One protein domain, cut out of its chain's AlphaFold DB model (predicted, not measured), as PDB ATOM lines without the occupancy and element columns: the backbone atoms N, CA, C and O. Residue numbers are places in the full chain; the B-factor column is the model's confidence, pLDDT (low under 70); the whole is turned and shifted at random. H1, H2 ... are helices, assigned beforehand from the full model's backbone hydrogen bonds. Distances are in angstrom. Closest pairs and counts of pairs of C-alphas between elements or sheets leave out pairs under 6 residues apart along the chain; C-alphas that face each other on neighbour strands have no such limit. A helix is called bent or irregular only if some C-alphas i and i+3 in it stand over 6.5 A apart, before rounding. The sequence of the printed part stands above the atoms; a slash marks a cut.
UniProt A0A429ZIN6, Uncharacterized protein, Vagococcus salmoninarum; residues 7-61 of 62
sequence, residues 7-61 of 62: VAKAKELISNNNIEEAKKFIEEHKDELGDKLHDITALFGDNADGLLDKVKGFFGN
ATOM      1  N   VAL A   7     -20.605  -9.075 -34.328       79.06
ATOM      2  CA  VAL A   7     -20.461 -10.478 -34.749       79.06
ATOM      3  C   VAL A   7     -19.023 -10.973 -34.578       79.06
ATOM      4  O   VAL A   7     -18.807 -12.080 -34.078       79.06
ATOM      5  N   ALA A   8     -18.034 -10.178 -34.997       84.69
ATOM      6  CA  ALA A   8     -16.623 -10.537 -34.892       84.69
ATOM      7  C   ALA A   8     -16.201 -10.717 -33.428       84.69
ATOM      8  O   ALA A   8     -15.590 -11.727 -33.081       84.69
ATOM      9  N   LYS A   9     -16.613  -9.792 -32.556       84.62
ATOM     10  CA  LYS A   9     -16.301  -9.820 -31.127       84.62
ATOM     11  C   LYS A   9     -16.958 -11.004 -30.421       84.62
ATOM     12  O   LYS A   9     -16.310 -11.692 -29.638       84.62
ATOM     13  N   ALA A  10     -18.211 -11.300 -30.760       82.06
ATOM     14  CA  ALA A  10     -18.899 -12.492 -30.288       82.06
ATOM     15  C   ALA A  10     -18.171 -13.782 -30.712       82.06
ATOM     16  O   ALA A  10     -17.904 -14.638 -29.873       82.06
ATOM     17  N   LYS A  11     -17.772 -13.905 -31.988       79.25
ATOM     18  CA  LYS A  11     -16.988 -15.050 -32.494       79.25
ATOM     19  C   LYS A  11     -15.620 -15.198 -31.827       79.25
ATOM     20  O   LYS A  11     -15.198 -16.326 -31.559       79.25
ATOM     21  N   GLU A  12     -14.925 -14.097 -31.562       84.88
ATOM     22  CA  GLU A  12     -13.655 -14.120 -30.832       84.88
ATOM     23  C   GLU A  12     -13.835 -14.586 -29.391       84.88
ATOM     24  O   GLU A  12     -13.081 -15.437 -28.929       84.88
ATOM     25  N   LEU A  13     -14.851 -14.078 -28.688       85.31
ATOM     26  CA  LEU A  13     -15.145 -14.503 -27.323       85.31
ATOM     27  C   LEU A  13     -15.438 -16.014 -27.271       85.31
ATOM     28  O   LEU A  13     -14.885 -16.702 -26.418       85.31
ATOM     29  N   ILE A  14     -16.188 -16.558 -28.240       76.50
ATOM     30  CA  ILE A  14     -16.398 -18.012 -28.369       76.50
ATOM     31  C   ILE A  14     -15.071 -18.750 -28.587       76.50
ATOM     32  O   ILE A  14     -14.789 -19.739 -27.912       76.50
ATOM     33  N   SER A  15     -14.250 -18.269 -29.524       76.62
ATOM     34  CA  SER A  15     -12.968 -18.899 -29.876       76.62
ATOM     35  C   SER A  15     -11.987 -18.898 -28.703       76.62
ATOM     36  O   SER A  15     -11.232 -19.850 -28.519       76.62
ATOM     37  N   ASN A  16     -12.056 -17.867 -27.863       80.69
ATOM     38  CA  ASN A  16     -11.244 -17.704 -26.661       80.69
ATOM     39  C   ASN A  16     -11.794 -18.460 -25.437       80.69
ATOM     40  O   ASN A  16     -11.358 -18.190 -24.322       80.69
ATOM     41  N   ASN A  17     -12.736 -19.401 -25.611       76.25
ATOM     42  CA  ASN A  17     -13.424 -20.119 -24.523       76.25
ATOM     43  C   ASN A  17     -14.266 -19.231 -23.585       76.25
ATOM     44  O   ASN A  17     -14.800 -19.712 -22.587       76.25
ATOM     45  N   ASN A  18     -14.478 -17.962 -23.927       82.19
ATOM     46  CA  ASN A  18     -15.324 -17.041 -23.174       82.19
ATOM     47  C   ASN A  18     -16.790 -17.176 -23.610       82.19
ATOM     48  O   ASN A  18     -17.423 -16.214 -24.038       82.19
ATOM     49  N   ILE A  19     -17.323 -18.396 -23.508       77.56
ATOM     50  CA  ILE A  19     -18.683 -18.772 -23.924       77.56
ATOM     51  C   ILE A  19     -19.737 -17.971 -23.140       77.56
ATOM     52  O   ILE A  19     -20.703 -17.503 -23.735       77.56
ATOM     53  N   GLU A  20     -19.544 -17.751 -21.836       81.75
ATOM     54  CA  GLU A  20     -20.455 -16.939 -21.007       81.75
ATOM     55  C   GLU A  20     -20.506 -15.470 -21.444       81.75
ATOM     56  O   GLU A  20     -21.591 -14.936 -21.672       81.75
ATOM     57  N   GLU A  21     -19.345 -14.835 -21.612       83.69
ATOM     58  CA  GLU A  21     -19.255 -13.436 -22.049       83.69
ATOM     59  C   GLU A  21     -19.761 -13.264 -23.476       83.69
ATOM     60  O   GLU A  21     -20.511 -12.337 -23.755       83.69
ATOM     61  N   ALA A  22     -19.420 -14.185 -24.381       81.75
ATOM     62  CA  ALA A  22     -19.947 -14.182 -25.738       81.75
ATOM     63  C   ALA A  22     -21.481 -14.282 -25.741       81.75
ATOM     64  O   ALA A  22     -22.136 -13.595 -26.520       81.75
ATOM     65  N   LYS A  23     -22.064 -15.099 -24.857       79.94
ATOM     66  CA  LYS A  23     -23.514 -15.281 -24.772       79.94
ATOM     67  C   LYS A  23     -24.206 -14.030 -24.232       79.94
ATOM     68  O   LYS A  23     -25.171 -13.579 -24.842       79.94
ATOM     69  N   LYS A  24     -23.669 -13.422 -23.166       85.81
ATOM     70  CA  LYS A  24     -24.140 -12.125 -22.649       85.81
ATOM     71  C   LYS A  24     -24.024 -11.015 -23.681       85.81
ATOM     72  O   LYS A  24     -24.986 -10.297 -23.911       85.81
ATOM     73  N   PHE A  25     -22.872 -10.917 -24.334       84.62
ATOM     74  CA  PHE A  25     -22.608  -9.909 -25.349       84.62
ATOM     75  C   PHE A  25     -23.593 -10.027 -26.515       84.62
ATOM     76  O   PHE A  25     -24.164  -9.037 -26.958       84.62
ATOM     77  N   ILE A  26     -23.844 -11.249 -26.983       80.88
ATOM     78  CA  ILE A  26     -24.842 -11.506 -28.018       80.88
ATOM     79  C   ILE A  26     -26.254 -11.173 -27.535       80.88
ATOM     80  O   ILE A  26     -27.002 -10.584 -28.302       80.88
ATOM     81  N   GLU A  27     -26.636 -11.538 -26.307       82.75
ATOM     82  CA  GLU A  27     -27.962 -11.225 -25.758       82.75
ATOM     83  C   GLU A  27     -28.193  -9.719 -25.594       82.75
ATOM     84  O   GLU A  27     -29.271  -9.236 -25.942       82.75
ATOM     85  N   GLU A  28     -27.197  -8.977 -25.108       86.25
ATOM     86  CA  GLU A  28     -27.267  -7.519 -24.956       86.25
ATOM     87  C   GLU A  28     -27.322  -6.811 -26.308       86.25
ATOM     88  O   GLU A  28     -28.077  -5.856 -26.485       86.25
ATOM     89  N   HIS A  29     -26.571  -7.314 -27.286       85.31
ATOM     90  CA  HIS A  29     -26.538  -6.759 -28.631       85.31
ATOM     91  C   HIS A  29     -27.480  -7.480 -29.597       85.31
ATOM     92  O   HIS A  29     -27.350  -7.312 -30.806       85.31
ATOM     93  N   LYS A  30     -28.444  -8.274 -29.111       77.00
ATOM     94  CA  LYS A  30     -29.276  -9.115 -29.981       77.00
ATOM     95  C   LYS A  30     -30.140  -8.327 -30.947       77.00
ATOM     96  O   LYS A  30     -30.296  -8.721 -32.098       77.00
ATOM     97  N   ASP A  31     -30.663  -7.204 -30.471       80.50
ATOM     98  CA  ASP A  31     -31.482  -6.287 -31.253       80.50
ATOM     99  C   ASP A  31     -30.647  -5.586 -32.334       80.50
ATOM    100  O   ASP A  31     -31.156  -5.302 -33.416       80.50
ATOM    101  N   GLU A  32     -29.349  -5.374 -32.086       81.19
ATOM    102  CA  GLU A  32     -28.415  -4.842 -33.083       81.19
ATOM    103  C   GLU A  32     -27.912  -5.929 -34.043       81.19
ATOM    104  O   GLU A  32     -27.778  -5.688 -35.240       81.19
ATOM    105  N   LEU A  33     -27.641  -7.136 -33.540       76.31
ATOM    106  CA  LEU A  33     -27.153  -8.273 -34.317       76.31
ATOM    107  C   LEU A  33     -28.229  -8.849 -35.244       76.31
ATOM    108  O   LEU A  33     -27.889  -9.380 -36.305       76.31
ATOM    109  N   GLY A  34     -29.501  -8.729 -34.854       73.38
ATOM    110  CA  GLY A  34     -30.663  -9.136 -35.634       73.38
ATOM    111  C   GLY A  34     -30.489 -10.531 -36.234       73.38
ATOM    112  O   GLY A  34     -30.244 -11.506 -35.527       73.38
ATOM    113  N   ASP A  35     -30.557 -10.606 -37.560       74.31
ATOM    114  CA  ASP A  35     -30.456 -11.851 -38.329       74.31
ATOM    115  C   ASP A  35     -29.088 -12.552 -38.182       74.31
ATOM    116  O   ASP A  35     -29.016 -13.776 -38.094       74.31
ATOM    117  N   LYS A  36     -27.985 -11.792 -38.044       70.06
ATOM    118  CA  LYS A  36     -26.631 -12.367 -37.888       70.06
ATOM    119  C   LYS A  36     -26.408 -13.007 -36.523       70.06
ATOM    120  O   LYS A  36     -25.494 -13.817 -36.370       70.06
ATOM    121  N   LEU A  37     -27.227 -12.662 -35.529       69.44
ATOM    122  CA  LEU A  37     -27.217 -13.354 -34.248       69.44
ATOM    123  C   LEU A  37     -27.553 -14.825 -34.421       69.44
ATOM    124  O   LEU A  37     -26.916 -15.662 -33.792       69.44
ATOM    125  N   HIS A  38     -28.522 -15.128 -35.286       69.94
ATOM    126  CA  HIS A  38     -28.957 -16.491 -35.545       69.94
ATOM    127  C   HIS A  38     -27.780 -17.362 -35.991       69.94
ATOM    128  O   HIS A  38     -27.604 -18.447 -35.449       69.94
ATOM    129  N   ASP A  39     -26.920 -16.860 -36.883       70.81
ATOM    130  CA  ASP A  39     -25.704 -17.561 -37.312       70.81
ATOM    131  C   ASP A  39     -24.728 -17.799 -36.153       70.81
ATOM    132  O   ASP A  39     -24.160 -18.882 -36.025       70.81
ATOM    133  N   ILE A  40     -24.517 -16.810 -35.280       69.62
ATOM    134  CA  ILE A  40     -23.587 -16.963 -34.153       69.62
ATOM    135  C   ILE A  40     -24.165 -17.899 -33.091       69.62
ATOM    136  O   ILE A  40     -23.448 -18.735 -32.551       69.62
ATOM    137  N   THR A  41     -25.455 -17.795 -32.786       65.38
ATOM    138  CA  THR A  41     -26.133 -18.660 -31.819       65.38
ATOM    139  C   THR A  41     -26.273 -20.084 -32.348       65.38
ATOM    140  O   THR A  41     -26.114 -21.021 -31.570       65.38
ATOM    141  N   ALA A  42     -26.472 -20.271 -33.655       68.94
ATOM    142  CA  ALA A  42     -26.361 -21.573 -34.304       68.94
ATOM    143  C   ALA A  42     -24.929 -22.113 -34.198       68.94
ATOM    144  O   ALA A  42     -24.738 -23.276 -33.856       68.94
ATOM    145  N   LEU A  43     -23.903 -21.266 -34.361       64.31
ATOM    146  CA  LEU A  43     -22.524 -21.663 -34.069       64.31
ATOM    147  C   LEU A  43     -22.336 -22.045 -32.587       64.31
ATOM    148  O   LEU A  43     -21.685 -23.033 -32.294       64.31
ATOM    149  N   PHE A  44     -22.949 -21.354 -31.632       65.12
ATOM    150  CA  PHE A  44     -22.906 -21.744 -30.217       65.12
ATOM    151  C   PHE A  44     -23.619 -23.063 -29.909       65.12
ATOM    152  O   PHE A  44     -23.105 -23.866 -29.138       65.12
ATOM    153  N   GLY A  45     -24.824 -23.255 -30.445       51.38
ATOM    154  CA  GLY A  45     -25.673 -24.407 -30.148       51.38
ATOM    155  C   GLY A  45     -25.242 -25.674 -30.882       51.38
ATOM    156  O   GLY A  45     -25.349 -26.759 -30.323       51.38
ATOM    157  N   ASP A  46     -24.709 -25.522 -32.094       53.06
ATOM    158  CA  ASP A  46     -24.313 -26.626 -32.975       53.06
ATOM    159  C   ASP A  46     -22.790 -26.861 -32.951       53.06
ATOM    160  O   ASP A  46     -22.320 -27.985 -33.100       53.06
ATOM    161  N   ASN A  47     -21.983 -25.818 -32.694       51.00
ATOM    162  CA  ASN A  47     -20.517 -25.927 -32.658       51.00
ATOM    163  C   ASN A  47     -19.951 -25.920 -31.238       51.00
ATOM    164  O   ASN A  47     -18.736 -25.987 -31.119       51.00
ATOM    165  N   ALA A  48     -20.739 -25.906 -30.156       53.12
ATOM    166  CA  ALA A  48     -20.173 -26.220 -28.838       53.12
ATOM    167  C   ALA A  48     -19.459 -27.582 -28.873       53.12
ATOM    168  O   ALA A  48     -18.322 -27.681 -28.423       53.12
ATOM    169  N   ASP A  49     -20.053 -28.592 -29.512       52.78
ATOM    170  CA  ASP A  49     -19.423 -29.906 -29.673       52.78
ATOM    171  C   ASP A  49     -18.168 -29.831 -30.567       52.78
ATOM    172  O   ASP A  49     -17.086 -30.231 -30.147       52.78
ATOM    173  N   GLY A  50     -18.251 -29.210 -31.753       56.56
ATOM    174  CA  GLY A  50     -17.121 -29.125 -32.699       56.56
ATOM    175  C   GLY A  50     -15.990 -28.157 -32.310       56.56
ATOM    176  O   GLY A  50     -14.834 -28.341 -32.703       56.56
ATOM    177  N   LEU A  51     -16.289 -27.121 -31.529       60.25
ATOM    178  CA  LEU A  51     -15.337 -26.116 -31.052       60.25
ATOM    179  C   LEU A  51     -14.653 -26.599 -29.770       60.25
ATOM    180  O   LEU A  51     -13.447 -26.403 -29.634       60.25
ATOM    181  N   LEU A  52     -15.360 -27.339 -28.903       56.50
ATOM    182  CA  LEU A  52     -14.729 -28.109 -27.826       56.50
ATOM    183  C   LEU A  52     -13.840 -29.230 -28.373       56.50
ATOM    184  O   LEU A  52     -12.770 -29.455 -27.813       56.50
ATOM    185  N   ASP A  53     -14.225 -29.893 -29.466       63.34
ATOM    186  CA  ASP A  53     -13.403 -30.927 -30.106       63.34
ATOM    187  C   ASP A  53     -12.120 -30.334 -30.716       63.34
ATOM    188  O   ASP A  53     -11.017 -30.830 -30.486       63.34
ATOM    189  N   LYS A  54     -12.225 -29.177 -31.387       62.62
ATOM    190  CA  LYS A  54     -11.064 -28.450 -31.929       62.62
ATOM    191  C   LYS A  54     -10.170 -27.857 -30.829       62.62
ATOM    192  O   LYS A  54      -8.947 -27.892 -30.966       62.62
ATOM    193  N   VAL A  55     -10.743 -27.362 -29.729       58.81
ATOM    194  CA  VAL A  55      -9.990 -26.882 -28.555       58.81
ATOM    195  C   VAL A  55      -9.314 -28.040 -27.819       58.81
ATOM    196  O   VAL A  55      -8.149 -27.911 -27.457       58.81
ATOM    197  N   LYS A  56      -9.973 -29.196 -27.662       55.22
ATOM    198  CA  LYS A  56      -9.330 -30.422 -27.161       55.22
ATOM    199  C   LYS A  56      -8.226 -30.904 -28.097       55.22
ATOM    200  O   LYS A  56      -7.188 -31.323 -27.607       55.22
ATOM    201  N   GLY A  57      -8.400 -30.810 -29.413       60.38
ATOM    202  CA  GLY A  57      -7.350 -31.130 -30.383       60.38
ATOM    203  C   GLY A  57      -6.135 -30.197 -30.294       60.38
ATOM    204  O   GLY A  57      -5.007 -30.642 -30.484       60.38
ATOM    205  N   PHE A  58      -6.347 -28.920 -29.951       61.41
ATOM    206  CA  PHE A  58      -5.274 -27.934 -29.772       61.41
ATOM    207  C   PHE A  58      -4.593 -27.992 -28.392       61.41
ATOM    208  O   PHE A  58      -3.383 -27.801 -28.312       61.41
ATOM    209  N   PHE A  59      -5.333 -28.257 -27.310       70.94
ATOM    210  CA  PHE A  59      -4.803 -28.308 -25.935       70.94
ATOM    211  C   PHE A  59      -4.473 -29.722 -25.432       70.94
ATOM    212  O   PHE A  59      -3.767 -29.867 -24.438       70.94
ATOM    213  N   GLY A  60      -4.976 -30.765 -26.092       51.53
ATOM    214  CA  GLY A  60      -4.792 -32.169 -25.717       51.53
ATOM    215  C   GLY A  60      -3.571 -32.842 -26.343       51.53
ATOM    216  O   GLY A  60      -3.298 -33.992 -26.015       51.53
ATOM    217  N   ASN A  61      -2.825 -32.155 -27.213       45.44
ATOM    218  CA  ASN A  61      -1.581 -32.692 -27.757       45.44
ATOM    219  C   ASN A  61      -0.402 -32.301 -26.851       45.44
ATOM    220  O   ASN A  61       0.248 -31.273 -27.056       45.44
TER     221      ASN A  61
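AT A GLANCE: This is residues 7 to 61 of the 62 residues of an uncharacterized protein of Vagococcus salmoninarum (UniProt A0A429ZIN6). A short helical hairpin, H1 and H2, lies alongside one long, kinked helix, H3, which folds back past the pair and runs on beyond it. The three helix lines are nearly parallel, and the far part of H3 makes the length of the whole, with residues 56 to 61 sticking out at its end. The printed part has 55 residues with three named helices, in the order H1, H2, H3, and no named strand; the class is all helix, with helices holding 49 of the 49 residues in named elements. The whole is compact, with a radius of gyration of the C-alphas of 11.6 A, and the C-alphas span 40 by 17 by 15 A.

HOW THE PARTS SIT: H1, residues 7 to 15, and H2, residues 19 to 28, form a helical hairpin. They touch, and their closest C-alphas are those of Ala 10 and Ala 22, 5.0 A apart. Their lines stand at a shallow tilt of 20 degrees, and they run opposite ways. H3, residues 30 to 59, has a kink of 76 degrees near residue 37. H1 touches H3, with the C-alphas of Val 7 and Leu 33 the closest at 7.1 A. These two run the same way at a shallow tilt of 24 degrees. H2 and H3 are close but not clearly touching, with the closest C-alphas, those of Ile 26 and Leu 37, 6.9 A apart. They run opposite ways at a shallow tilt of 4 degrees. In H1 and H2 every pair of O i and N i+4 is within hydrogen-bond range, and in H3 20 of 26 are.

IN THESE COORDINATES: H1 begins at C-alpha 7, at (-20.461, -10.478, -34.749), and is 12.3 A long from first to last C-alpha. A tight link of 3 residues leads to H2, which is 14.2 A long and ends at C-alpha 28, at (-27.267, -7.519, -24.956). A tight link of 1 residue, His 29, leads to H3, the longest helix, 31.4 A from first to last C-alpha. H3 is irregular: C-alphas 32 and 35 are 9.0 A apart, and its line is a rough one. It ends at C-alpha 59, at (-4.803, -28.308, -25.935).

THE WHOLE: The two C-alphas farthest apart are those of Asp 31 and Asn 61, at 40.0 A. The printed part has no cut, and both links are tight. Residues 56 to 61, of which 56 to 59 belong to H3, stand free. The mean pLDDT of the printed part is 71.3. It is under 70 at residues 37 to 38, 40 to 58 and 60 to 61 of this predicted model. The mean is 81 for H1, 82 for H2 and 65 for H3.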